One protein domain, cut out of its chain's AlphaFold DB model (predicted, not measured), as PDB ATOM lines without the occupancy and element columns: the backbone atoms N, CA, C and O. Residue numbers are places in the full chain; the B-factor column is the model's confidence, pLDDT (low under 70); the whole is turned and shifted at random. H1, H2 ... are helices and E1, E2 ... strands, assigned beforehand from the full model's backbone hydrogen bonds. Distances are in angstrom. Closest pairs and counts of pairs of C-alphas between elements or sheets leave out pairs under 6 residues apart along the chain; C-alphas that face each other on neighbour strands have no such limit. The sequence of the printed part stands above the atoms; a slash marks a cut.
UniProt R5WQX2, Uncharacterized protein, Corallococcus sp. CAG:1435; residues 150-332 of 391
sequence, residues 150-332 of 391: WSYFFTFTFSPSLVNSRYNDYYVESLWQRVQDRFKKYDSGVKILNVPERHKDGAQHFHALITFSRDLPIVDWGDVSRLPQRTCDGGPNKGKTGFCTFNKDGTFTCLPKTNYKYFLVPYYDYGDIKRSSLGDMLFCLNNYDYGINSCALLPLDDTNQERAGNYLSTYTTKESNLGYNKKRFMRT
ATOM      1  N   TRP A 150      64.677  -4.399  91.591       96.50
ATOM      2  CA  TRP A 150      64.208  -5.400  90.634       96.50
ATOM      3  C   TRP A 150      63.392  -4.742  89.521       96.50
ATOM      4  O   TRP A 150      62.411  -4.070  89.802       96.50
ATOM      5  N   SER A 151      63.760  -4.944  88.262       96.75
ATOM      6  CA  SER A 151      63.108  -4.296  87.112       96.75
ATOM      7  C   SER A 151      62.019  -5.181  86.510       96.75
ATOM      8  O   SER A 151      61.090  -4.695  85.871       96.75
ATOM      9  N   TYR A 152      62.121  -6.493  86.724       97.06
ATOM     10  CA  TYR A 152      61.257  -7.480  86.099       97.06
ATOM     11  C   TYR A 152      60.793  -8.526  87.104       97.06
ATOM     12  O   TYR A 152      61.592  -9.076  87.869       97.06
ATOM     13  N   PHE A 153      59.505  -8.847  87.043       96.38
ATOM     14  CA  PHE A 153      58.924 -10.027  87.662       96.38
ATOM     15  C   PHE A 153      58.570 -11.025  86.562       96.38
ATOM     16  O   PHE A 153      57.628 -10.812  85.800       96.38
ATOM     17  N   PHE A 154      59.324 -12.114  86.481       96.56
ATOM     18  CA  PHE A 154      59.095 -13.185  85.525       96.56
ATOM     19  C   PHE A 154      58.393 -14.374  86.162       96.56
ATOM     20  O   PHE A 154      58.698 -14.762  87.291       96.56
ATOM     21  N   THR A 155      57.549 -15.028  85.372       95.31
ATOM     22  CA  THR A 155      57.134 -16.402  85.625       95.31
ATOM     23  C   THR A 155      57.599 -17.314  84.496       95.31
ATOM     24  O   THR A 155      57.554 -16.926  83.329       95.31
ATOM     25  N   PHE A 156      58.051 -18.524  84.824       95.75
ATOM     26  CA  PHE A 156      58.463 -19.532  83.845       95.75
ATOM     27  C   PHE A 156      57.755 -20.857  84.114       95.75
ATOM     28  O   PHE A 156      57.782 -21.386  85.228       95.75
ATOM     29  N   THR A 157      57.132 -21.409  83.078       93.25
ATOM     30  CA  THR A 157      56.399 -22.675  83.123       93.25
ATOM     31  C   THR A 157      57.023 -23.652  82.144       93.25
ATOM     32  O   THR A 157      57.217 -23.339  80.970       93.25
ATOM     33  N   PHE A 158      57.336 -24.853  82.621       93.06
ATOM     34  CA  PHE A 158      57.865 -25.924  81.782       93.06
ATOM     35  C   PHE A 158      56.733 -26.613  81.026       93.06
ATOM     36  O   PHE A 158      55.793 -27.135  81.640       93.06
ATOM     37  N   SER A 159      56.829 -26.622  79.698       92.44
ATOM     38  CA  SER A 159      55.865 -27.317  78.850       92.44
ATOM     39  C   SER A 159      56.064 -28.833  78.946       92.44
ATOM     40  O   SER A 159      57.203 -29.294  78.838       92.44
ATOM     41  N   PRO A 160      54.989 -29.629  79.100       91.00
ATOM     42  CA  PRO A 160      55.088 -31.085  79.043       91.00
ATOM     43  C   PRO A 160      55.570 -31.590  77.676       91.00
ATOM     44  O   PRO A 160      56.227 -32.620  77.629       91.00
ATOM     45  N   SER A 161      55.309 -30.853  76.589       91.56
ATOM     46  CA  SER A 161      55.744 -31.215  75.233       91.56
ATOM     47  C   SER A 161      57.240 -30.989  74.995       91.56
ATOM     48  O   SER A 161      57.816 -31.610  74.110       91.56
ATOM     49  N   LEU A 162      57.870 -30.098  75.770       91.12
ATOM     50  CA  LEU A 162      59.288 -29.738  75.616       91.12
ATOM     51  C   LEU A 162      60.169 -30.350  76.712       91.12
ATOM     52  O   LEU A 162      61.363 -30.567  76.513       91.12
ATOM     53  N   VAL A 163      59.596 -30.614  77.890       91.56
ATOM     54  CA  VAL A 163      60.315 -31.084  79.077       91.56
ATOM     55  C   VAL A 163      59.573 -32.265  79.704       91.56
ATOM     56  O   VAL A 163      58.832 -32.122  80.676       91.56
ATOM     57  N   ASN A 164      59.840 -33.461  79.175       83.44
ATOM     58  CA  ASN A 164      59.210 -34.717  79.610       83.44
ATOM     59  C   ASN A 164      59.364 -34.974  81.121       83.44
ATOM     60  O   ASN A 164      58.431 -35.403  81.793       83.44
ATOM     61  N   SER A 165      60.531 -34.665  81.692       84.50
ATOM     62  CA  SER A 165      60.832 -34.885  83.115       84.50
ATOM     63  C   SER A 165      60.624 -33.636  83.981       84.50
ATOM     64  O   SER A 165      61.364 -33.420  84.940       84.50
ATOM     65  N   ARG A 166      59.612 -32.808  83.682       85.31
ATOM     66  CA  ARG A 166      59.315 -31.560  84.424       85.31
ATOM     67  C   ARG A 166      58.896 -31.734  85.894       85.31
ATOM     68  O   ARG A 166      58.716 -30.747  86.603       85.31
ATOM     69  N   TYR A 167      58.742 -32.976  86.344       85.62
ATOM     70  CA  TYR A 167      58.472 -33.352  87.737       85.62
ATOM     71  C   TYR A 167      59.749 -33.692  88.525       85.62
ATOM     72  O   TYR A 167      59.706 -33.847  89.746       85.62
ATOM     73  N   ASN A 168      60.892 -33.819  87.841       86.62
ATOM     74  CA  ASN A 168      62.182 -34.083  88.466       86.62
ATOM     75  C   ASN A 168      62.875 -32.759  88.813       86.62
ATOM     76  O   ASN A 168      63.446 -32.104  87.939       86.62
ATOM     77  N   ASP A 169      62.864 -32.399  90.099       83.75
ATOM     78  CA  ASP A 169      63.444 -31.143  90.592       83.75
ATOM     79  C   ASP A 169      64.907 -30.947  90.145       83.75
ATOM     80  O   ASP A 169      65.274 -29.857  89.724       83.75
ATOM     81  N   TYR A 170      65.750 -31.989  90.188       85.88
ATOM     82  CA  TYR A 170      67.163 -31.862  89.805       85.88
ATOM     83  C   TYR A 170      67.324 -31.533  88.322       85.88
ATOM     84  O   TYR A 170      68.150 -30.695  87.951       85.88
ATOM     85  N   TYR A 171      66.529 -32.182  87.471       90.12
ATOM     86  CA  TYR A 171      66.556 -31.927  86.040       90.12
ATOM     87  C   TYR A 171      66.079 -30.507  85.728       90.12
ATOM     88  O   TYR A 171      66.783 -29.764  85.043       90.12
ATOM     89  N   VAL A 172      64.944 -30.092  86.291       90.50
ATOM     90  CA  VAL A 172      64.375 -28.759  86.057       90.50
ATOM     91  C   VAL A 172      65.281 -27.652  86.610       90.50
ATOM     92  O   VAL A 172      65.525 -26.656  85.925       90.50
ATOM     93  N   GLU A 173      65.881 -27.842  87.789       90.00
ATOM     94  CA  GLU A 173      66.899 -26.932  88.330       90.00
ATOM     95  C   GLU A 173      68.127 -26.829  87.406       90.00
ATOM     96  O   GLU A 173      68.696 -25.745  87.253       90.00
ATOM     97  N   SER A 174      68.526 -27.921  86.743       92.69
ATOM     98  CA  SER A 174      69.628 -27.892  85.770       92.69
ATOM     99  C   SER A 174      69.275 -27.095  84.508       92.69
ATOM    100  O   SER A 174      70.123 -26.368  83.985       92.69
ATOM    101  N   LEU A 175      68.023 -27.156  84.042       94.75
ATOM    102  CA  LEU A 175      67.540 -26.336  82.926       94.75
ATOM    103  C   LEU A 175      67.500 -24.857  83.319       94.75
ATOM    104  O   LEU A 175      67.967 -24.003  82.565       94.75
ATOM    105  N   TRP A 176      67.041 -24.549  84.536       94.50
ATOM    106  CA  TRP A 176      67.101 -23.192  85.080       94.50
ATOM    107  C   TRP A 176      68.528 -22.656  85.165       94.50
ATOM    108  O   TRP A 176      68.775 -21.484  84.883       94.50
ATOM    109  N   GLN A 177      69.488 -23.503  85.542       94.69
ATOM    110  CA  GLN A 177      70.894 -23.118  85.567       94.69
ATOM    111  C   GLN A 177      71.376 -22.703  84.170       94.69
ATOM    112  O   GLN A 177      72.000 -21.651  84.042       94.69
ATOM    113  N   ARG A 178      70.993 -23.438  83.114       95.81
ATOM    114  CA  ARG A 178      71.300 -23.061  81.722       95.81
ATOM    115  C   ARG A 178      70.681 -21.715  81.338       95.81
ATOM    116  O   ARG A 178      71.360 -20.913  80.700       95.81
ATOM    117  N   VAL A 179      69.439 -21.435  81.749       95.25
ATOM    118  CA  VAL A 179      68.806 -20.113  81.546       95.25
ATOM    119  C   VAL A 179      69.623 -19.011  82.224       95.25
ATOM    120  O   VAL A 179      69.988 -18.028  81.580       95.25
ATOM    121  N   GLN A 180      69.972 -19.193  83.500       95.56
ATOM    122  CA  GLN A 180      70.774 -18.219  84.242       95.56
ATOM    123  C   GLN A 180      72.142 -17.985  83.600       95.56
ATOM    124  O   GLN A 180      72.609 -16.853  83.555       95.56
ATOM    125  N   ASP A 181      72.800 -19.033  83.111       95.94
ATOM    126  CA  ASP A 181      74.126 -18.910  82.503       95.94
ATOM    127  C   ASP A 181      74.061 -18.185  81.155       95.94
ATOM    128  O   ASP A 181      74.933 -17.372  80.850       95.94
ATOM    129  N   ARG A 182      72.976 -18.372  80.393       96.00
ATOM    130  CA  ARG A 182      72.690 -17.558  79.207       96.00
ATOM    131  C   ARG A 182      72.484 -16.082  79.553       96.00
ATOM    132  O   ARG A 182      73.056 -15.233  78.874       96.00
ATOM    133  N   PHE A 183      71.730 -15.773  80.610       96.44
ATOM    134  CA  PHE A 183      71.550 -14.387  81.059       96.44
ATOM    135  C   PHE A 183      72.864 -13.763  81.525       96.44
ATOM    136  O   PHE A 183      73.162 -12.653  81.116       96.44
ATOM    137  N   LYS A 184      73.696 -14.489  82.281       96.44
ATOM    138  CA  LYS A 184      75.022 -14.003  82.706       96.44
ATOM    139  C   LYS A 184      75.982 -13.787  81.540       96.44
ATOM    140  O   LYS A 184      76.818 -12.896  81.596       96.44
ATOM    141  N   LYS A 185      75.894 -14.622  80.498       96.50
ATOM    142  CA  LYS A 185      76.686 -14.448  79.274       96.50
ATOM    143  C   LYS A 185      76.249 -13.210  78.491       96.50
ATOM    144  O   LYS A 185      77.080 -12.585  77.845       96.50
ATOM    145  N   TYR A 186      74.956 -12.892  78.512       96.19
ATOM    146  CA  TYR A 186      74.420 -11.674  77.912       96.19
ATOM    147  C   TYR A 186      74.763 -10.425  78.733       96.19
ATOM    148  O   TYR A 186      75.160  -9.411  78.170       96.19
ATOM    149  N   ASP A 187      74.652 -10.523  80.054       97.44
ATOM    150  CA  ASP A 187      74.893  -9.447  81.002       97.44
ATOM    151  C   ASP A 187      75.526 -10.006  82.281       97.44
ATOM    152  O   ASP A 187      74.865 -10.628  83.119       97.44
ATOM    153  N   SER A 188      76.823  -9.757  82.460       96.12
ATOM    154  CA  SER A 188      77.571 -10.216  83.634       96.12
ATOM    155  C   SER A 188      77.096  -9.579  84.944       96.12
ATOM    156  O   SER A 188      77.373 -10.117  86.017       96.12
ATOM    157  N   GLY A 189      76.393  -8.442  84.868       97.00
ATOM    158  CA  GLY A 189      75.818  -7.725  86.003       97.00
ATOM    159  C   GLY A 189      74.418  -8.195  86.398       97.00
ATOM    160  O   GLY A 189      73.910  -7.734  87.421       97.00
ATOM    161  N   VAL A 190      73.813  -9.133  85.654       98.00
ATOM    162  CA  VAL A 190      72.430  -9.563  85.892       98.00
ATOM    163  C   VAL A 190      72.227 -10.040  87.333       98.00
ATOM    164  O   VAL A 190      72.993 -10.840  87.884       98.00
ATOM    165  N   LYS A 191      71.168  -9.538  87.959       98.25
ATOM    166  CA  LYS A 191      70.699  -9.942  89.283       98.25
ATOM    167  C   LYS A 191      69.476 -10.826  89.104       98.25
ATOM    168  O   LYS A 191      68.523 -10.423  88.449       98.25
ATOM    169  N   ILE A 192      69.499 -12.030  89.673       98.06
ATOM    170  CA  ILE A 192      68.390 -12.992  89.584       98.06
ATOM    171  C   ILE A 192      68.099 -13.524  90.980       98.06
ATOM    172  O   ILE A 192      69.011 -14.002  91.658       98.06
ATOM    173  N   LEU A 193      66.830 -13.500  91.375       97.69
ATOM    174  CA  LEU A 193      66.315 -14.150  92.571       97.69
ATOM    175  C   LEU A 193      65.046 -14.927  92.207       97.69
ATOM    176  O   LEU A 193      64.003 -14.338  91.955       97.69
ATOM    177  N   ASN A 194      65.149 -16.253  92.170       95.75
ATOM    178  CA  ASN A 194      64.093 -17.158  91.722       95.75
ATOM    179  C   ASN A 194      63.565 -18.021  92.868       95.75
ATOM    180  O   ASN A 194      64.358 -18.574  93.632       95.75
ATOM    181  N   VAL A 195      62.251 -18.209  92.939       93.00
ATOM    182  CA  VAL A 195      61.589 -19.136  93.855       93.00
ATOM    183  C   VAL A 195      60.839 -20.208  93.062       93.00
ATOM    184  O   VAL A 195      59.971 -19.867  92.255       93.00
ATOM    185  N   PRO A 196      61.134 -21.501  93.290       90.88
ATOM    186  CA  PRO A 196      60.309 -22.578  92.777       90.88
ATOM    187  C   PRO A 196      58.949 -22.637  93.465       90.88
ATOM    188  O   PRO A 196      58.842 -22.482  94.676       90.88
ATOM    189  N   GLU A 197      57.916 -22.932  92.693       87.62
ATOM    190  CA  GLU A 197      56.576 -23.283  93.137       87.62
ATOM    191  C   GLU A 197      56.143 -24.563  92.418       87.62
ATOM    192  O   GLU A 197      56.410 -24.743  91.234       87.62
ATOM    193  N   ARG A 198      55.450 -25.462  93.117       83.38
ATOM    194  CA  ARG A 198      54.745 -26.573  92.467       83.38
ATOM    195  C   ARG A 198      53.350 -26.136  92.025       83.38
ATOM    196  O   ARG A 198      52.571 -25.661  92.859       83.38
ATOM    197  N   HIS A 199      53.042 -26.339  90.745       77.56
ATOM    198  CA  HIS A 199      51.681 -26.285  90.202       77.56
ATOM    199  C   HIS A 199      50.811 -27.398  90.799       77.56
ATOM    200  O   HIS A 199      51.318 -28.337  91.417       77.56
ATOM    201  N   LYS A 200      49.485 -27.308  90.612       75.69
ATOM    202  CA  LYS A 200      48.521 -28.315  91.105       75.69
ATOM    203  C   LYS A 200      48.821 -29.728  90.596       75.69
ATOM    204  O   LYS A 200      48.591 -30.693  91.311       75.69
ATOM    205  N   ASP A 201      49.347 -29.833  89.382       77.56
ATOM    206  CA  ASP A 201      49.744 -31.088  88.740       77.56
ATOM    207  C   ASP A 201      51.116 -31.614  89.210       77.56
ATOM    208  O   ASP A 201      51.546 -32.677  88.772       77.56
ATOM    209  N   GLY A 202      51.811 -30.880  90.087       76.56
ATOM    210  CA  GLY A 202      53.126 -31.224  90.623       76.56
ATOM    211  C   GLY A 202      54.317 -30.712  89.809       76.56
ATOM    212  O   GLY A 202      55.450 -30.875  90.265       76.56
ATOM    213  N   ALA A 203      54.101 -30.090  88.645       81.81
ATOM    214  CA  ALA A 203      55.185 -29.551  87.829       81.81
ATOM    215  C   ALA A 203      55.771 -28.278  88.441       81.81
ATOM    216  O   ALA A 203      55.078 -27.516  89.121       81.81
ATOM    217  N   GLN A 204      57.055 -28.027  88.184       83.19
ATOM    218  CA  GLN A 204      57.703 -26.828  88.699       83.19
ATOM    219  C   GLN A 204      57.338 -25.586  87.877       83.19
ATOM    220  O   GLN A 204      57.299 -25.599  86.647       83.19
ATOM    221  N   HIS A 205      57.104 -24.498  88.595       90.19
ATOM    222  CA  HIS A 205      56.898 -23.144  88.118       90.19
ATOM    223  C   HIS A 205      57.909 -22.243  88.805       90.19
ATOM    224  O   HIS A 205      58.178 -22.408  89.994       90.19
ATOM    225  N   PHE A 206      58.480 -21.296  88.082       93.81
ATOM    226  CA  PHE A 206      59.474 -20.389  88.639       93.81
ATOM    227  C   PHE A 206      58.945 -18.974  88.665       93.81
ATOM    228  O   PHE A 206      58.504 -18.478  87.637       93.81
ATOM    229  N   HIS A 207      59.046 -18.335  89.828       94.69
ATOM    230  CA  HIS A 207      58.817 -16.908  90.018       94.69
ATOM    231  C   HIS A 207      60.160 -16.238  90.242       94.69
ATOM    232  O   HIS A 207      60.821 -16.511  91.244       94.69
ATOM    233  N   ALA A 208      60.573 -15.362  89.335       96.56
ATOM    234  CA  ALA A 208      61.882 -14.740  89.394       96.56
ATOM    235  C   ALA A 208      61.789 -13.218  89.382       96.56
ATOM    236  O   ALA A 208      61.187 -12.626  88.494       96.56
ATOM    237  N   LEU A 209      62.466 -12.589  90.336       98.06
ATOM    238  CA  LEU A 209      62.838 -11.188  90.241       98.06
ATOM    239  C   LEU A 209      64.159 -11.098  89.482       98.06
ATOM    240  O   LEU A 209      65.120 -11.801  89.817       98.06
ATOM    241  N   ILE A 210      64.194 -10.273  88.439       98.00
ATOM    242  CA  ILE A 210      65.367 -10.110  87.581       98.00
ATOM    243  C   ILE A 210      65.620  -8.623  87.324       98.00
ATOM    244  O   ILE A 210      64.688  -7.860  87.086       98.00
ATOM    245  N   THR A 211      66.889  -8.225  87.344       97.69
ATOM    246  CA  THR A 211      67.359  -6.930  86.835       97.69
ATOM    247  C   THR A 211      68.585  -7.156  85.982       97.69
ATOM    248  O   THR A 211      69.538  -7.805  86.419       97.69
ATOM    249  N   PHE A 212      68.548  -6.600  84.781       97.31
ATOM    250  CA  PHE A 212      69.699  -6.487  83.900       97.31
ATOM    251  C   PHE A 212      70.362  -5.119  84.111       97.31
ATOM    252  O   PHE A 212      69.725  -4.179  84.580       97.31
ATOM    253  N   SER A 213      71.635  -4.994  83.750       95.62
ATOM    254  CA  SER A 213      72.399  -3.743  83.799       95.62
ATOM    255  C   SER A 213      71.818  -2.665  82.876       95.62
ATOM    256  O   SER A 213      72.068  -1.480  83.070       95.62
ATOM    257  N   ARG A 214      71.065  -3.082  81.853       95.00
ATOM    258  CA  ARG A 214      70.275  -2.230  80.960       95.00
ATOM    259  C   ARG A 214      68.924  -2.881  80.737       95.00
ATOM    260  O   ARG A 214      68.851  -4.109  80.665       95.00
ATOM    261  N   ASP A 215      67.895  -2.062  80.580       95.25
ATOM    262  CA  ASP A 215      66.561  -2.577  80.319       95.25
ATOM    263  C   ASP A 215      66.518  -3.367  79.005       95.25
ATOM    264  O   ASP A 215      67.160  -3.019  78.008       95.25
ATOM    265  N   LEU A 216      65.763  -4.464  79.016       96.75
ATOM    266  CA  LEU A 216      65.477  -5.233  77.819       96.75
ATOM    267  C   LEU A 216      64.585  -4.408  76.882       96.75
ATOM    268  O   LEU A 216      63.552  -3.901  77.326       96.75
ATOM    269  N   PRO A 217      64.930  -4.311  75.589       97.62
ATOM    270  CA  PRO A 217      64.085  -3.632  74.621       97.62
ATOM    271  C   PRO A 217      62.755  -4.372  74.479       97.62
ATOM    272  O   PRO A 217      62.707  -5.605  74.519       97.62
ATOM    273  N   ILE A 218      61.680  -3.611  74.288       97.75
ATOM    274  CA  ILE A 218      60.361  -4.144  73.948       97.75
ATOM    275  C   ILE A 218      60.214  -4.069  72.430       97.75
ATOM    276  O   ILE A 218      60.430  -3.014  71.835       97.75
ATOM    277  N   VAL A 219      59.868  -5.191  71.806       97.75
ATOM    278  CA  VAL A 219      59.658  -5.299  70.362       97.75
ATOM    279  C   VAL A 219      58.232  -5.771  70.121       97.75
ATOM    280  O   VAL A 219      57.840  -6.845  70.573       97.75
ATOM    281  N   ASP A 220      57.458  -4.957  69.411       92.38
ATOM    282  CA  ASP A 220      56.082  -5.270  69.031       92.38
ATOM    283  C   ASP A 220      56.041  -5.985  67.666       92.38
ATOM    284  O   ASP A 220      56.932  -5.809  66.831       92.38
ATOM    285  N   TRP A 221      55.006  -6.789  67.426       93.38
ATOM    286  CA  TRP A 221      54.716  -7.333  66.097       93.38
ATOM    287  C   TRP A 221      53.996  -6.327  65.181       93.38
ATOM    288  O   TRP A 221      53.905  -6.565  63.976       93.38
ATOM    289  N   GLY A 222      53.484  -5.222  65.726       91.44
ATOM    290  CA  GLY A 222      52.646  -4.261  65.025       91.44
ATOM    291  C   GLY A 222      51.211  -4.772  64.902       91.44
ATOM    292  O   GLY A 222      50.540  -5.040  65.895       91.44
ATOM    293  N   ASP A 223      50.720  -4.906  63.673       93.19
ATOM    294  CA  ASP A 223      49.357  -5.376  63.412       93.19
ATOM    295  C   ASP A 223      49.241  -6.903  63.584       93.19
ATOM    296  O   ASP A 223      49.459  -7.683  62.650       93.19
ATOM    297  N   VAL A 224      48.868  -7.333  64.795       94.62
ATOM    298  CA  VAL A 224      48.710  -8.755  65.146       94.62
ATOM    299  C   VAL A 224      47.566  -9.457  64.411       94.62
ATOM    300  O   VAL A 224      47.524 -10.687  64.417       94.62
ATOM    301  N   SER A 225      46.659  -8.729  63.745       93.06
ATOM    302  CA  SER A 225      45.575  -9.339  62.956       93.06
ATOM    303  C   SER A 225      46.093 -10.080  61.717       93.06
ATOM    304  O   SER A 225      45.451 -11.008  61.229       93.06
ATOM    305  N   ARG A 226      47.296  -9.723  61.248       94.19
ATOM    306  CA  ARG A 226      47.965 -10.335  60.087       94.19
ATOM    307  C   ARG A 226      48.808 -11.562  60.438       94.19
ATOM    308  O   ARG A 226      49.351 -12.208  59.546       94.19
ATOM    309  N   LEU A 227      48.969 -11.857  61.726       96.00
ATOM    310  CA  LEU A 227      49.723 -13.012  62.212       96.00
ATOM    311  C   LEU A 227      48.854 -14.283  62.198       96.00
ATOM    312  O   LEU A 227      47.650 -14.193  61.954       96.00
ATOM    313  N   PRO A 228      49.413 -15.477  62.478       96.38
ATOM    314  CA  PRO A 228      48.612 -16.692  62.594       96.38
ATOM    315  C   PRO A 228      47.500 -16.557  63.647       96.38
ATOM    316  O   PRO A 228      47.771 -16.370  64.835       96.38
ATOM    317  N   GLN A 229      46.248 -16.670  63.207       96.00
ATOM    318  CA  GLN A 229      45.066 -16.583  64.065       96.00
ATOM    319  C   GLN A 229      44.623 -17.977  64.517       96.00
ATOM    320  O   GLN A 229      44.759 -18.957  63.783       96.00
ATOM    321  N   ARG A 230      44.069 -18.072  65.727       94.56
ATOM    322  CA  ARG A 230      43.473 -19.307  66.256       94.56
ATOM    323  C   ARG A 230      42.164 -19.014  66.950       94.56
ATOM    324  O   ARG A 230      42.029 -17.959  67.560       94.56
ATOM    325  N   THR A 231      41.253 -19.976  66.919       94.31
ATOM    326  CA  THR A 231      40.007 -19.934  67.684       94.31
ATOM    327  C   THR A 231      40.153 -20.754  68.958       94.31
ATOM    328  O   THR A 231      40.757 -21.826  68.960       94.31
ATOM    329  N   CYS A 232      39.651 -20.225  70.067       92.00
ATOM    330  CA  CYS A 232      39.696 -20.901  71.352       92.00
ATOM    331  C   CYS A 232      38.624 -21.996  71.438       92.00
ATOM    332  O   CYS A 232      37.431 -21.707  71.340       92.00
ATOM    333  N   ASP A 233      39.035 -23.236  71.701       88.56
ATOM    334  CA  ASP A 233      38.120 -24.388  71.741       88.56
ATOM    335  C   ASP A 233      37.407 -24.562  73.102       88.56
ATOM    336  O   ASP A 233      36.438 -25.319  73.214       88.56
ATOM    337  N   GLY A 234      37.848 -23.868  74.162       85.62
ATOM    338  CA  GLY A 234      37.316 -24.057  75.515       85.62
ATOM    339  C   GLY A 234      37.799 -23.044  76.557       85.62
ATOM    340  O   GLY A 234      38.716 -22.266  76.325       85.62
ATOM    341  N   GLY A 235      37.178 -23.066  77.739       85.50
ATOM    342  CA  GLY A 235      37.470 -22.117  78.818       85.50
ATOM    343  C   GLY A 235      36.848 -20.727  78.604       85.50
ATOM    344  O   GLY A 235      35.967 -20.573  77.758       85.50
ATOM    345  N   PRO A 236      37.288 -19.705  79.364       82.94
ATOM    346  CA  PRO A 236      36.676 -18.370  79.360       82.94
ATOM    347  C   PRO A 236      36.698 -17.653  78.004       82.94
ATOM    348  O   PRO A 236      35.865 -16.791  77.759       82.94
ATOM    349  N   ASN A 237      37.633 -18.022  77.125       85.06
ATOM    350  CA  ASN A 237      37.800 -17.414  75.806       85.06
ATOM    351  C   ASN A 237      37.134 -18.223  74.680       85.06
ATOM    352  O   ASN A 237      37.358 -17.900  73.518       85.06
ATOM    353  N   LYS A 238      36.351 -19.273  74.981       92.25
ATOM    354  CA  LYS A 238      35.766 -20.172  73.969       92.25
ATOM    355  C   LYS A 238      35.074 -19.392  72.841       92.25
ATOM    356  O   LYS A 238      34.251 -18.521  73.097       92.25
ATOM    357  N   GLY A 239      35.400 -19.732  71.594       92.94
ATOM    358  CA  GLY A 239      34.879 -19.082  70.388       92.94
ATOM    359  C   GLY A 239      35.614 -17.802  69.980       92.94
ATOM    360  O   GLY A 239      35.446 -17.341  68.853       92.94
ATOM    361  N   LYS A 240      36.476 -17.242  70.839       94.50
ATOM    362  CA  LYS A 240      37.286 -16.072  70.492       94.50
ATOM    363  C   LYS A 240      38.382 -16.456  69.505       94.50
ATOM    364  O   LYS A 240      39.087 -17.442  69.721       94.50
ATOM    365  N   THR A 241      38.533 -15.660  68.449       95.88
ATOM    366  CA  THR A 241      39.590 -15.826  67.448       95.88
ATOM    367  C   THR A 241      40.594 -14.694  67.555       95.88
ATOM    368  O   THR A 241      40.203 -13.531  67.601       95.88
ATOM    369  N   GLY A 242      41.880 -15.032  67.584       96.31
ATOM    370  CA  GLY A 242      42.938 -14.037  67.550       96.31
ATOM    371  C   GLY A 242      44.345 -14.636  67.587       96.31
ATOM    372  O   GLY A 242      44.517 -15.854  67.701       96.31
ATOM    373  N   PHE A 243      45.361 -13.778  67.534       97.19
ATOM    374  CA  PHE A 243      46.760 -14.166  67.713       97.19
ATOM    375  C   PHE A 243      47.037 -14.583  69.165       97.19
ATOM    376  O   PHE A 243      46.576 -13.930  70.100       97.19
ATOM    377  N   CYS A 244      47.844 -15.627  69.376       96.88
ATOM    378  CA  CYS A 244      48.423 -15.889  70.698       96.88
ATOM    379  C   CYS A 244      49.939 -15.986  70.591       96.88
ATOM    380  O   CYS A 244      50.451 -16.599  69.657       96.88
ATOM    381  N   THR A 245      50.643 -15.448  71.585       97.19
ATOM    382  CA  THR A 245      52.111 -15.433  71.611       97.19
ATOM    383  C   THR A 245      52.712 -16.841  71.617       97.19
ATOM    384  O   THR A 245      53.738 -17.071  70.976       97.19
ATOM    385  N   PHE A 246      52.067 -17.790  72.305       96.88
ATOM    386  CA  PHE A 246      52.523 -19.175  72.420       96.88
ATOM    387  C   PHE A 246      51.579 -20.163  71.736       96.88
ATOM    388  O   PHE A 246      50.359 -20.003  71.750       96.88
ATOM    389  N   ASN A 247      52.158 -21.224  71.188       95.06
ATOM    390  CA  ASN A 247      51.478 -22.427  70.737       95.06
ATOM    391  C   ASN A 247      51.017 -23.292  71.923       95.06
ATOM    392  O   ASN A 247      51.483 -23.128  73.050       95.06
ATOM    393  N   LYS A 248      50.112 -24.252  71.661       91.19
ATOM    394  CA  LYS A 248      49.609 -25.193  72.685       91.19
ATOM    395  C   LYS A 248      50.743 -26.022  73.324       91.19
ATOM    396  O   LYS A 248      50.625 -26.411  74.479       91.19
ATOM    397  N   ASP A 249      51.842 -26.249  72.602       92.31
ATOM    398  CA  ASP A 249      53.046 -26.948  73.080       92.31
ATOM    399  C   ASP A 249      54.019 -26.050  73.870       92.31
ATOM    400  O   ASP A 249      55.052 -26.520  74.346       92.31
ATOM    401  N   GLY A 250      53.708 -24.762  74.032       93.50
ATOM    402  CA  GLY A 250      54.518 -23.789  74.760       93.50
ATOM    403  C   GLY A 250      55.653 -23.143  73.964       93.50
ATOM    404  O   GLY A 250      56.404 -22.370  74.552       93.50
ATOM    405  N   THR A 251      55.789 -23.414  72.664       95.94
ATOM    406  CA  THR A 251      56.718 -22.683  71.782       95.94
ATOM    407  C   THR A 251      56.133 -21.333  71.357       95.94
ATOM    408  O   THR A 251      54.918 -21.145  71.384       95.94
ATOM    409  N   PHE A 252      56.966 -20.366  70.961       96.88
ATOM    410  CA  PHE A 252      56.462 -19.120  70.368       96.88
ATOM    411  C   PHE A 252      55.765 -19.397  69.031       96.88
ATOM    412  O   PHE A 252      56.281 -20.146  68.205       96.88
ATOM    413  N   THR A 253      54.622 -18.752  68.786       96.94
ATOM    414  CA  THR A 253      53.928 -18.848  67.491       96.94
ATOM    415  C   THR A 253      54.751 -18.211  66.374       96.94
ATOM    416  O   THR A 253      54.929 -18.810  65.319       96.94
ATOM    417  N   CYS A 254      55.284 -17.016  66.615       95.50
ATOM    418  CA  CYS A 254      56.318 -16.390  65.797       95.50
ATOM    419  C   CYS A 254      57.014 -15.295  66.617       95.50
ATOM    420  O   CYS A 254      56.444 -14.784  67.583       95.50
ATOM    421  N   LEU A 255      58.230 -14.916  66.229       96.19
ATOM    422  CA  LEU A 255      58.946 -13.781  66.817       96.19
ATOM    423  C   LEU A 255      58.946 -12.596  65.840       96.19
ATOM    424  O   LEU A 255      59.028 -12.816  64.628       96.19
ATOM    425  N   PRO A 256      58.871 -11.348  66.336       95.69
ATOM    426  CA  PRO A 256      59.015 -10.175  65.487       95.69
ATOM    427  C   PRO A 256      60.451 -10.080  64.951       95.69
ATOM    428  O   PRO A 256      61.406 -10.535  65.588       95.69
ATOM    429  N   LYS A 257      60.621  -9.474  63.770       93.25
ATOM    430  CA  LYS A 257      61.952  -9.244  63.189       93.25
ATOM    431  C   LYS A 257      62.686  -8.173  63.992       93.25
ATOM    432  O   LYS A 257      62.185  -7.065  64.146       93.25
ATOM    433  N   THR A 258      63.883  -8.490  64.474       96.44
ATOM    434  CA  THR A 258      64.708  -7.552  65.240       96.44
ATOM    435  C   THR A 258      66.174  -7.977  65.265       96.44
ATOM    436  O   THR A 258      66.490  -9.152  65.091       96.44
ATOM    437  N   ASN A 259      67.059  -7.013  65.522       95.75
ATOM    438  CA  ASN A 259      68.487  -7.242  65.752       95.75
ATOM    439  C   ASN A 259      68.810  -7.494  67.236       95.75
ATOM    440  O   ASN A 259      69.946  -7.825  67.579       95.75
ATOM    441  N   TYR A 260      67.834  -7.330  68.135       96.56
ATOM    442  CA  TYR A 260      68.034  -7.591  69.555       96.56
ATOM    443  C   TYR A 260      68.087  -9.090  69.832       96.56
ATOM    444  O   TYR A 260      67.199  -9.851  69.460       96.56
ATOM    445  N   LYS A 261      69.128  -9.521  70.551       94.06
ATOM    446  CA  LYS A 261      69.284 -10.925  70.949       94.06
ATOM    447  C   LYS A 261      68.340 -11.321  72.086       94.06
ATOM    448  O   LYS A 261      67.820 -12.434  72.087       94.06
ATOM    449  N   TYR A 262      68.166 -10.435  73.064       96.25
ATOM    450  CA  TYR A 262      67.236 -10.586  74.181       96.25
ATOM    451  C   TYR A 262      66.293  -9.396  74.167       96.25
ATOM    452  O   TYR A 262      66.751  -8.254  74.163       96.25
ATOM    453  N   PHE A 263      64.999  -9.669  74.142       97.88
ATOM    454  CA  PHE A 263      63.966  -8.647  74.122       97.88
ATOM    455  C   PHE A 263      62.669  -9.193  74.705       97.88
ATOM    456  O   PHE A 263      62.456 -10.407  74.806       97.88
ATOM    457  N   LEU A 264      61.814  -8.263  75.104       98.44
ATOM    458  CA  LEU A 264      60.462  -8.531  75.545       98.44
ATOM    459  C   LEU A 264      59.493  -8.311  74.385       98.44
ATOM    460  O   LEU A 264      59.664  -7.391  73.591       98.44
ATOM    461  N   VAL A 265      58.461  -9.138  74.313       98.06
ATOM    462  CA  VAL A 265      57.336  -8.972  73.387       98.06
ATOM    463  C   VAL A 265      56.035  -8.901  74.176       98.06
ATOM    464  O   VAL A 265      55.953  -9.549  75.220       98.06
ATOM    465  N   PRO A 266      55.013  -8.155  73.737       97.81
ATOM    466  CA  PRO A 266      53.690  -8.213  74.356       97.81
ATOM    467  C   PRO A 266      53.161  -9.650  74.503       97.81
ATOM    468  O   PRO A 266      53.346 -10.498  73.629       97.81
ATOM    469  N   TYR A 267      52.478  -9.962  75.602       97.62
ATOM    470  CA  TYR A 267      51.839 -11.267  75.743       97.62
ATOM    471  C   TYR A 267      50.401 -11.199  75.219       97.62
ATOM    472  O   TYR A 267      49.532 -10.663  75.892       97.62
ATOM    473  N   TYR A 268      50.138 -11.778  74.048       96.38
ATOM    474  CA  TYR A 268      48.807 -11.927  73.465       96.38
ATOM    475  C   TYR A 268      48.165 -13.289  73.742       96.38
ATOM    476  O   TYR A 268      48.825 -14.332  73.700       96.38
ATOM    477  N   ASP A 269      46.846 -13.277  73.921       94.75
ATOM    478  CA  ASP A 269      45.982 -14.456  73.931       94.75
ATOM    479  C   ASP A 269      44.680 -14.153  73.193       94.75
ATOM    480  O   ASP A 269      43.886 -13.315  73.624       94.75
ATOM    481  N   TYR A 270      44.481 -14.828  72.065       95.06
ATOM    482  CA  TYR A 270      43.358 -14.603  71.158       95.06
ATOM    483  C   TYR A 270      43.153 -13.119  70.809       95.06
ATOM    484  O   TYR A 270      42.034 -12.619  70.818       95.06
ATOM    485  N   GLY A 271      44.240 -12.420  70.472       93.00
ATOM    486  CA  GLY A 271      44.241 -11.029  70.007       93.00
ATOM    487  C   GLY A 271      44.301  -9.984  71.121       93.00
ATOM    488  O   GLY A 271      44.683  -8.847  70.857       93.00
ATOM    489  N   ASP A 272      44.024 -10.365  72.370       93.38
ATOM    490  CA  ASP A 272      44.104  -9.450  73.506       93.38
ATOM    491  C   ASP A 272      45.462  -9.515  74.191       93.38
ATOM    492  O   ASP A 272      46.006 -10.594  74.432       93.38
ATOM    493  N   ILE A 273      45.949  -8.357  74.627       95.12
ATOM    494  CA  ILE A 273      47.099  -8.268  75.522       95.12
ATOM    495  C   ILE A 273      46.706  -8.782  76.914       95.12
ATOM    496  O   ILE A 273      45.808  -8.251  77.571       95.12
ATOM    497  N   LYS A 274      47.435  -9.786  77.401       95.38
ATOM    498  CA  LYS A 274      47.367 -10.279  78.773       95.38
ATOM    499  C   LYS A 274      47.826  -9.204  79.744       95.38
ATOM    500  O   LYS A 274      48.833  -8.526  79.538       95.38
ATOM    501  N   ARG A 275      47.100  -9.110  80.854       94.12
ATOM    502  CA  ARG A 275      47.380  -8.170  81.934       94.12
ATOM    503  C   ARG A 275      47.554  -8.887  83.263       94.12
ATOM    504  O   ARG A 275      47.024  -9.981  83.467       94.12
ATOM    505  N   SER A 276      48.314  -8.268  84.159       87.69
ATOM    506  CA  SER A 276      48.411  -8.656  85.559       87.69
ATOM    507  C   SER A 276      47.052  -8.463  86.245       87.69
ATOM    508  O   SER A 276      46.158  -7.789  85.731       87.69
ATOM    509  N   SER A 277      46.891  -9.009  87.452       81.94
ATOM    510  CA  SER A 277      45.685  -8.769  88.261       81.94
ATOM    511  C   SER A 277      45.526  -7.312  88.719       81.94
ATOM    512  O   SER A 277      44.470  -6.957  89.241       81.94
ATOM    513  N   LEU A 278      46.558  -6.486  88.528       80.38
ATOM    514  CA  LEU A 278      46.564  -5.047  88.783       80.38
ATOM    515  C   LEU A 278      46.338  -4.226  87.499       80.38
ATOM    516  O   LEU A 278      46.261  -3.006  87.566       80.38
ATOM    517  N   GLY A 279      46.194  -4.882  86.342       85.50
ATOM    518  CA  GLY A 279      45.947  -4.239  85.050       85.50
ATOM    519  C   GLY A 279      47.201  -3.960  84.217       85.50
ATOM    520  O   GLY A 279      47.076  -3.564  83.054       85.50
ATOM    521  N   ASP A 280      48.397  -4.217  84.753       89.31
ATOM    522  CA  ASP A 280      49.658  -3.984  84.041       89.31
ATOM    523  C   ASP A 280      49.797  -4.913  82.845       89.31
ATOM    524  O   ASP A 280      49.455  -6.091  82.912       89.31
ATOM    525  N   MET A 281      50.344  -4.401  81.751       95.19
ATOM    526  CA  MET A 281      50.641  -5.207  80.574       95.19
ATOM    527  C   MET A 281      51.675  -6.291  80.892       95.19
ATOM    528  O   MET A 281      52.692  -6.029  81.536       95.19
ATOM    529  N   LEU A 282      51.417  -7.510  80.416       97.50
ATOM    530  CA  LEU A 282      52.374  -8.604  80.482       97.50
ATOM    531  C   LEU A 282      53.145  -8.729  79.175       97.50
ATOM    532  O   LEU A 282      52.616  -8.534  78.081       97.50
ATOM    533  N   PHE A 283      54.400  -9.124  79.323       98.44
ATOM    534  CA  PHE A 283      55.331  -9.383  78.241       98.44
ATOM    535  C   PHE A 283      55.853 -10.817  78.317       98.44
ATOM    536  O   PHE A 283      55.652 -11.511  79.311       98.44
ATOM    537  N   CYS A 284      56.567 -11.252  77.290       98.19
ATOM    538  CA  CYS A 284      57.265 -12.528  77.226       98.19
ATOM    539  C   CYS A 284      58.708 -12.285  76.792       98.19
ATOM    540  O   CYS A 284      58.974 -11.490  75.898       98.19
ATOM    541  N   LEU A 285      59.646 -12.996  77.403       97.88
ATOM    542  CA  LEU A 285      61.035 -13.051  76.982       97.88
ATOM    543  C   LEU A 285      61.193 -14.026  75.818       97.88
ATOM    544  O   LEU A 285      60.800 -15.188  75.928       97.88
ATOM    545  N   ASN A 286      61.842 -13.577  74.747       96.06
ATOM    546  CA  ASN A 286      62.069 -14.370  73.537       96.06
ATOM    547  C   ASN A 286      62.939 -15.631  73.751       96.06
ATOM    548  O   ASN A 286      62.785 -16.608  73.028       96.06
ATOM    549  N   ASN A 287      63.830 -15.633  74.750       91.38
ATOM    550  CA  ASN A 287      64.885 -16.648  74.923       91.38
ATOM    551  C   ASN A 287      64.630 -17.655  76.065       91.38
ATOM    552  O   ASN A 287      65.529 -17.960  76.866       91.38
ATOM    553  N   TYR A 288      63.406 -18.178  76.147       95.25
ATOM    554  CA  TYR A 288      63.044 -19.271  77.054       95.25
ATOM    555  C   TYR A 288      62.550 -20.492  76.268       95.25
ATOM    556  O   TYR A 288      61.414 -20.535  75.814       95.25
ATOM    557  N   ASP A 289      63.413 -21.500  76.144       91.88
ATOM    558  CA  ASP A 289      63.213 -22.635  75.224       91.88
ATOM    559  C   ASP A 289      62.420 -23.799  75.839       91.88
ATOM    560  O   ASP A 289      62.235 -24.838  75.212       91.88
ATOM    561  N   TYR A 290      62.012 -23.674  77.103       94.94
ATOM    562  CA  TYR A 290      61.471 -24.791  77.882       94.94
ATOM    563  C   TYR A 290      59.953 -24.717  78.084       94.94
ATOM    564  O   TYR A 290      59.376 -25.575  78.756       94.94
ATOM    565  N   GLY A 291      59.295 -23.705  77.514       94.62
ATOM    566  CA  GLY A 291      57.849 -23.534  77.563       94.62
ATOM    567  C   GLY A 291      57.439 -22.068  77.575       94.62
ATOM    568  O   GLY A 291      58.034 -21.226  76.913       94.62
ATOM    569  N   ILE A 292      56.429 -21.765  78.384       95.31
ATOM    570  CA  ILE A 292      55.800 -20.447  78.442       95.31
ATOM    571  C   ILE A 292      56.466 -19.603  79.522       95.31
ATOM    572  O   ILE A 292      56.781 -20.093  80.609       95.31
ATOM    573  N   ASN A 293      56.628 -18.314  79.245       96.88
ATOM    574  CA  ASN A 293      57.019 -17.347  80.254       96.88
ATOM    575  C   ASN A 293      56.160 -16.085  80.171       96.88
ATOM    576  O   ASN A 293      55.600 -15.766  79.122       96.88
ATOM    577  N   SER A 294      56.069 -15.376  81.288       96.94
ATOM    578  CA  SER A 294      55.476 -14.045  81.345       96.94
ATOM    579  C   SER A 294      56.349 -13.114  82.171       96.94
ATOM    580  O   SER A 294      57.135 -13.561  83.003       96.94
ATOM    581  N   CYS A 295      56.210 -11.820  81.935       97.38
ATOM    582  CA  CYS A 295      56.991 -10.766  82.545       97.38
ATOM    583  C   CYS A 295      56.082  -9.583  82.853       97.38
ATOM    584  O   CYS A 295      55.468  -9.031  81.941       97.38
ATOM    585  N   ALA A 296      56.035  -9.168  84.112       96.00
ATOM    586  CA  ALA A 296      55.561  -7.847  84.490       96.00
ATOM    587  C   ALA A 296      56.772  -6.925  84.672       96.00
ATOM    588  O   ALA A 296      57.769  -7.314  85.290       96.00
ATOM    589  N   LEU A 297      56.688  -5.711  84.132       95.56
ATOM    590  CA  LEU A 297      57.660  -4.662  84.427       95.56
ATOM    591  C   LEU A 297      57.391  -4.167  85.844       95.56
ATOM    592  O   LEU A 297      56.253  -3.836  86.170       95.56
ATOM    593  N   LEU A 298      58.415  -4.156  86.690       92.62
ATOM    594  CA  LEU A 298      58.292  -3.689  88.062       92.62
ATOM    595  C   LEU A 298      58.720  -2.224  88.148       92.62
ATOM    596  O   LEU A 298      59.892  -1.919  87.912       92.62
ATOM    597  N   PRO A 299      57.810  -1.325  88.550       90.06
ATOM    598  CA  PRO A 299      58.180   0.023  88.943       90.06
ATOM    599  C   PRO A 299      59.279   0.014  90.015       90.06
ATOM    600  O   PRO A 299      59.257  -0.795  90.948       90.06
ATOM    601  N   LEU A 300      60.252   0.919  89.895       88.12
ATOM    602  CA  LEU A 300      61.417   0.978  90.792       88.12
ATOM    603  C   LEU A 300      61.129   1.670  92.145       88.12
ATOM    604  O   LEU A 300      62.060   1.906  92.930       88.12
ATOM    605  N   ASP A 301      59.858   1.951  92.443       86.56
ATOM    606  CA  ASP A 301      59.394   2.465  93.734       86.56
ATOM    607  C   ASP A 301      59.357   1.374  94.814       86.56
ATOM    608  O   ASP A 301      59.123   0.200  94.546       86.56
ATOM    609  N   ASP A 302      59.590   1.747  96.069       82.38
ATOM    610  CA  ASP A 302      59.746   0.757  97.138       82.38
ATOM    611  C   ASP A 302      58.462  -0.014  97.488       82.38
ATOM    612  O   ASP A 302      58.550  -1.151  97.971       82.38
ATOM    613  N   THR A 303      57.289   0.545  97.183       83.50
ATOM    614  CA  THR A 303      55.990  -0.080  97.450       83.50
ATOM    615  C   THR A 303      55.777  -1.293  96.547       83.50
ATOM    616  O   THR A 303      55.485  -2.389  97.038       83.50
ATOM    617  N   ASN A 304      55.965  -1.146  95.234       85.12
ATOM    618  CA  ASN A 304      55.821  -2.252  94.285       85.12
ATOM    619  C   ASN A 304      56.910  -3.314  94.471       85.12
ATOM    620  O   ASN A 304      56.619  -4.514  94.450       85.12
ATOM    621  N   GLN A 305      58.143  -2.883  94.757       88.50
ATOM    622  CA  GLN A 305      59.256  -3.785  95.065       88.50
ATOM    623  C   GLN A 305      58.947  -4.669  96.284       88.50
ATOM    624  O   GLN A 305      59.147  -5.887  96.244       88.50
ATOM    625  N   GLU A 306      58.410  -4.089  97.364       84.56
ATOM    626  CA  GLU A 306      58.049  -4.858  98.559       84.56
ATOM    627  C   GLU A 306      56.821  -5.735  98.327       84.56
ATOM    628  O   GLU A 306      56.793  -6.858  98.821       84.56
ATOM    629  N   ARG A 307      55.820  -5.288  97.560       86.69
ATOM    630  CA  ARG A 307      54.653  -6.117  97.208       86.69
ATOM    631  C   ARG A 307      55.069  -7.379  96.460       86.69
ATOM    632  O   ARG A 307      54.687  -8.474  96.878       86.69
ATOM    633  N   ALA A 308      55.904  -7.241  95.431       88.88
ATOM    634  CA  ALA A 308      56.458  -8.384  94.714       88.88
ATOM    635  C   ALA A 308      57.273  -9.268  95.671       88.88
ATOM    636  O   ALA A 308      56.989 -10.453  95.830       88.88
ATOM    637  N   GLY A 309      58.213  -8.686  96.414       90.19
ATOM    638  CA  GLY A 309      59.019  -9.400  97.401       90.19
ATOM    639  C   GLY A 309      58.218 -10.168  98.463       90.19
ATOM    640  O   GLY A 309      58.532 -11.318  98.780       90.19
ATOM    641  N   ASN A 310      57.161  -9.548  98.994       88.12
ATOM    642  CA  ASN A 310      56.210 -10.136  99.933       88.12
ATOM    643  C   ASN A 310      55.533 -11.351  99.312       88.12
ATOM    644  O   ASN A 310      55.561 -12.428  99.911       88.12
ATOM    645  N   TYR A 311      54.982 -11.182  98.113       89.31
ATOM    646  CA  TYR A 311      54.331 -12.245  97.366       89.31
ATOM    647  C   TYR A 311      55.275 -13.437  97.158       89.31
ATOM    648  O   TYR A 311      54.953 -14.540  97.609       89.31
ATOM    649  N   LEU A 312      56.484 -13.220  96.617       90.75
ATOM    650  CA  LEU A 312      57.429 -14.322  96.389       90.75
ATOM    651  C   LEU A 312      57.879 -15.007  97.686       90.75
ATOM    652  O   LEU A 312      58.110 -16.216  97.708       90.75
ATOM    653  N   SER A 313      58.009 -14.254  98.782       89.19
ATOM    654  CA  SER A 313      58.488 -14.811 100.049       89.19
ATOM    655  C   SER A 313      57.575 -15.907 100.600       89.19
ATOM    656  O   SER A 313      58.072 -16.843 101.228       89.19
ATOM    657  N   THR A 314      56.271 -15.854 100.302       87.12
ATOM    658  CA  THR A 314      55.302 -16.878 100.727       87.12
ATOM    659  C   THR A 314      55.652 -18.262 100.173       87.12
ATOM    660  O   THR A 314      55.502 -19.273 100.865       87.12
ATOM    661  N   TYR A 315      56.235 -18.321  98.973       86.19
ATOM    662  CA  TYR A 315      56.660 -19.567  98.341       86.19
ATOM    663  C   TYR A 315      57.890 -20.191  99.000       86.19
ATOM    664  O   TYR A 315      58.081 -21.404  98.917       86.19
ATOM    665  N   THR A 316      58.695 -19.412  99.731       84.81
ATOM    666  CA  THR A 316      59.850 -19.957 100.465       84.81
ATOM    667  C   THR A 316      59.430 -20.829 101.654       84.81
ATOM    668  O   THR A 316      60.179 -21.722 102.065       84.81
ATOM    669  N   THR A 317      58.219 -20.607 102.173       83.06
ATOM    670  CA  THR A 317      57.636 -21.318 103.322       83.06
ATOM    671  C   THR A 317      56.463 -22.227 102.959       83.06
ATOM    672  O   THR A 317      56.006 -22.964 103.826       83.06
ATOM    673  N   LYS A 318      55.983 -22.205 101.707       82.00
ATOM    674  CA  LYS A 318      54.874 -23.048 101.230       82.00
ATOM    675  C   LYS A 318      55.192 -24.535 101.417       82.00
ATOM    676  O   LYS A 318      56.303 -24.968 101.110       82.00
ATOM    677  N   GLU A 319      54.214 -25.313 101.883       74.69
ATOM    678  CA  GLU A 319      54.401 -26.731 102.231       74.69
ATOM    679  C   GLU A 319      54.912 -27.585 101.076       74.69
ATOM    680  O   GLU A 319      55.822 -28.386 101.267       74.69
ATOM    681  N   SER A 320      54.431 -27.337  99.855       72.44
ATOM    682  CA  SER A 320      54.899 -28.032  98.649       72.44
ATOM    683  C   SER A 320      56.386 -27.817  98.341       72.44
ATOM    684  O   SER A 320      56.982 -28.595  97.598       72.44
ATOM    685  N   ASN A 321      56.995 -26.786  98.936       70.69
ATOM    686  CA  ASN A 321      58.416 -26.470  98.845       70.69
ATOM    687  C   ASN A 321      59.174 -26.810 100.143       70.69
ATOM    688  O   ASN A 321      60.380 -26.561 100.248       70.69
ATOM    689  N   LEU A 322      58.502 -27.338 101.175       72.06
ATOM    690  CA  LEU A 322      59.148 -27.838 102.384       72.06
ATOM    691  C   LEU A 322      59.680 -29.253 102.122       72.06
ATOM    692  O   LEU A 322      58.929 -30.190 101.889       72.06
ATOM    693  N   GLY A 323      60.998 -29.431 102.204       78.44
ATOM    694  CA  GLY A 323      61.595 -30.754 102.073       78.44
ATOM    695  C   GLY A 323      63.003 -30.829 102.634       78.44
ATOM    696  O   GLY A 323      63.701 -29.821 102.798       78.44
ATOM    697  N   TYR A 324      63.436 -32.051 102.938       82.69
ATOM    698  CA  TYR A 324      64.804 -32.292 103.368       82.69
ATOM    699  C   TYR A 324      65.782 -31.944 102.244       82.69
ATOM    700  O   TYR A 324      65.679 -32.458 101.134       82.69
ATOM    701  N   ASN A 325      66.758 -31.086 102.547       79.94
ATOM    702  CA  ASN A 325      67.790 -30.652 101.603       79.94
ATOM    703  C   ASN A 325      67.273 -29.989 100.310       79.94
ATOM    704  O   ASN A 325      67.994 -29.957  99.317       79.94
ATOM    705  N   LYS A 326      66.046 -29.460 100.308       81.00
ATOM    706  CA  LYS A 326      65.496 -28.762  99.142       81.00
ATOM    707  C   LYS A 326      65.931 -27.300  99.134       81.00
ATOM    708  O   LYS A 326      65.885 -26.624 100.168       81.00
ATOM    709  N   LYS A 327      66.355 -26.808  97.966       84.88
ATOM    710  CA  LYS A 327      66.578 -25.376  97.747       84.88
ATOM    711  C   LYS A 327      65.223 -24.687  97.644       84.88
ATOM    712  O   LYS A 327      64.365 -25.101  96.878       84.88
ATOM    713  N   ARG A 328      65.042 -23.627  98.427       89.25
ATOM    714  CA  ARG A 328      63.786 -22.857  98.486       89.25
ATOM    715  C   ARG A 328      63.791 -21.632  97.594       89.25
ATOM    716  O   ARG A 328      62.746 -21.055  97.355       89.25
ATOM    717  N   PHE A 329      64.971 -21.216  97.163       93.75
ATOM    718  CA  PHE A 329      65.180 -20.177  96.174       93.75
ATOM    719  C   PHE A 329      66.561 -20.383  95.547       93.75
ATOM    720  O   PHE A 329      67.428 -21.066  96.103       93.75
ATOM    721  N   MET A 330      66.764 -19.784  94.384       94.50
ATOM    722  CA  MET A 330      68.017 -19.754  93.641       94.50
ATOM    723  C   MET A 330      68.370 -18.298  93.364       94.50
ATOM    724  O   MET A 330      67.482 -17.465  93.205       94.50
ATOM    725  N   ARG A 331      69.663 -17.975  93.324       96.00
ATOM    726  CA  ARG A 331      70.107 -16.599  93.100       96.00
ATOM    727  C   ARG A 331      71.430 -16.502  92.358       96.00
ATOM    728  O   ARG A 331      72.249 -17.422  92.427       96.00
ATOM    729  N   THR A 332      71.686 -15.346  91.757       96.75
ATOM    730  CA  THR A 332      73.034 -14.965  91.320       96.75
ATOM    731  C   THR A 332      73.931 -14.615  92.514       96.75
ATOM    732  O   THR A 332      73.475 -14.364  93.635       96.75
TER     733      THR A 332
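AT A GLANCE: This is residues 150 to 332 of the 391 residues of an uncharacterized protein of Corallococcus sp. CAG:1435 (UniProt R5WQX2). A strongly twisted six-stranded sheet has one half, the strands E2, E3 and E1, covered by a helix on each face, H1 on one and H2 on the other. Its other half, E8, E7 and E6, leads over to a second part built mostly of loops, in which the small hairpin E4 and E5 lies at the end of the longest axis away from the helices. The printed part has 183 residues with two named helices and eight named strands, in the order E1 H1 E2 E3 E4 E5 E6 E7 E8 H2; the large sheet runs E2 E3 E1 E8 E7 E6 and is antiparallel throughout. The class is mixed, helices and strands, with only 77 residues in named elements, under half. The whole is compact, with a radius of gyration of the C-alphas of 16.6 A and spans of 50 by 36 by 31 A.

IN THESE COORDINATES: Find C-alpha 152 at (61.257, -7.480, 86.099); there E1 begins and runs through residues 152 to 158, 19.2 A long. Next look for H1, residues 169 to 186, which covers 25.7 A from C-alpha 169 at (63.444, -31.143, 90.592). E2 is residues 191 to 198, 23.3 A, and E3 is residues 204 to 211, 22.2 A. Then come three short strands: E4, residues 229 to 231, E5, residues 241 to 243, and E6, residues 264 to 266. E7 is residues 282 to 285, 10.3 A, and E8 is residues 291 to 297, 20.1 A. Last is H2, residues 302 to 317, 23.0 A, ending at C-alpha 317 at (57.636, -21.318, 103.322).

HOW THE PARTS SIT: Start in the large sheet, where E2 and E6 are the edge strands. In the hairpin of E2 and E3, look at N 193 and O 209, 2.9 A apart and within hydrogen-bond range. E3 and E1 are antiparallel at 155 degrees, with N 154 and O 208 at 2.8 A, and E1 and E8 are antiparallel at 168 degrees, with N 155 and O 294 at 2.8 A. E6, E7 and E8 form a meander, each strand the antiparallel neighbour of the one before; check N 283 and O 295 at 2.8 A for E7 and E8, and N 284 and O 265 at 2.7 A for E7 and E6. E1, H1 and E2 make a split strand-helix-strand unit, two strands running the same way with E3 between them, and its crossover is right-handed. The helices make three layers with the sheet, one helix on each of its faces. H1 has a height over the sheet of 9.3 A, lies over E3 and runs along the strands, at 21 degrees to E3 on the local plane; its closest C-alphas to E3 are those of Asp 169 and Gln 204, 7.4 A apart. H2, on the opposite face at a height of 9.8 A, lies over E2, E3 and E1; the closest C-alphas of E2 and H2 are those of Glu 197 and Tyr 315, 6.4 A apart. Every O i to N i+4 pair is within hydrogen-bond range in H1, and 8 of 12 are in H2. The hairpin E4 and E5, with N 230 and O 242 at 3.0 A, is apart from E1 and E2, among others. Residues 330 to 331 pair antiparallel with residues 193 to 194 of E2.

THE WHOLE: The two C-alphas farthest apart are those of Arg 226 and Tyr 324, 51.4 A. The printed part has no cut. The links E3 to E4, E5 to E6 and E6 to E7 are long, with 17, 20 and 15 residues. The mean pLDDT of the printed part is 91.8, and no printed residue is under 70.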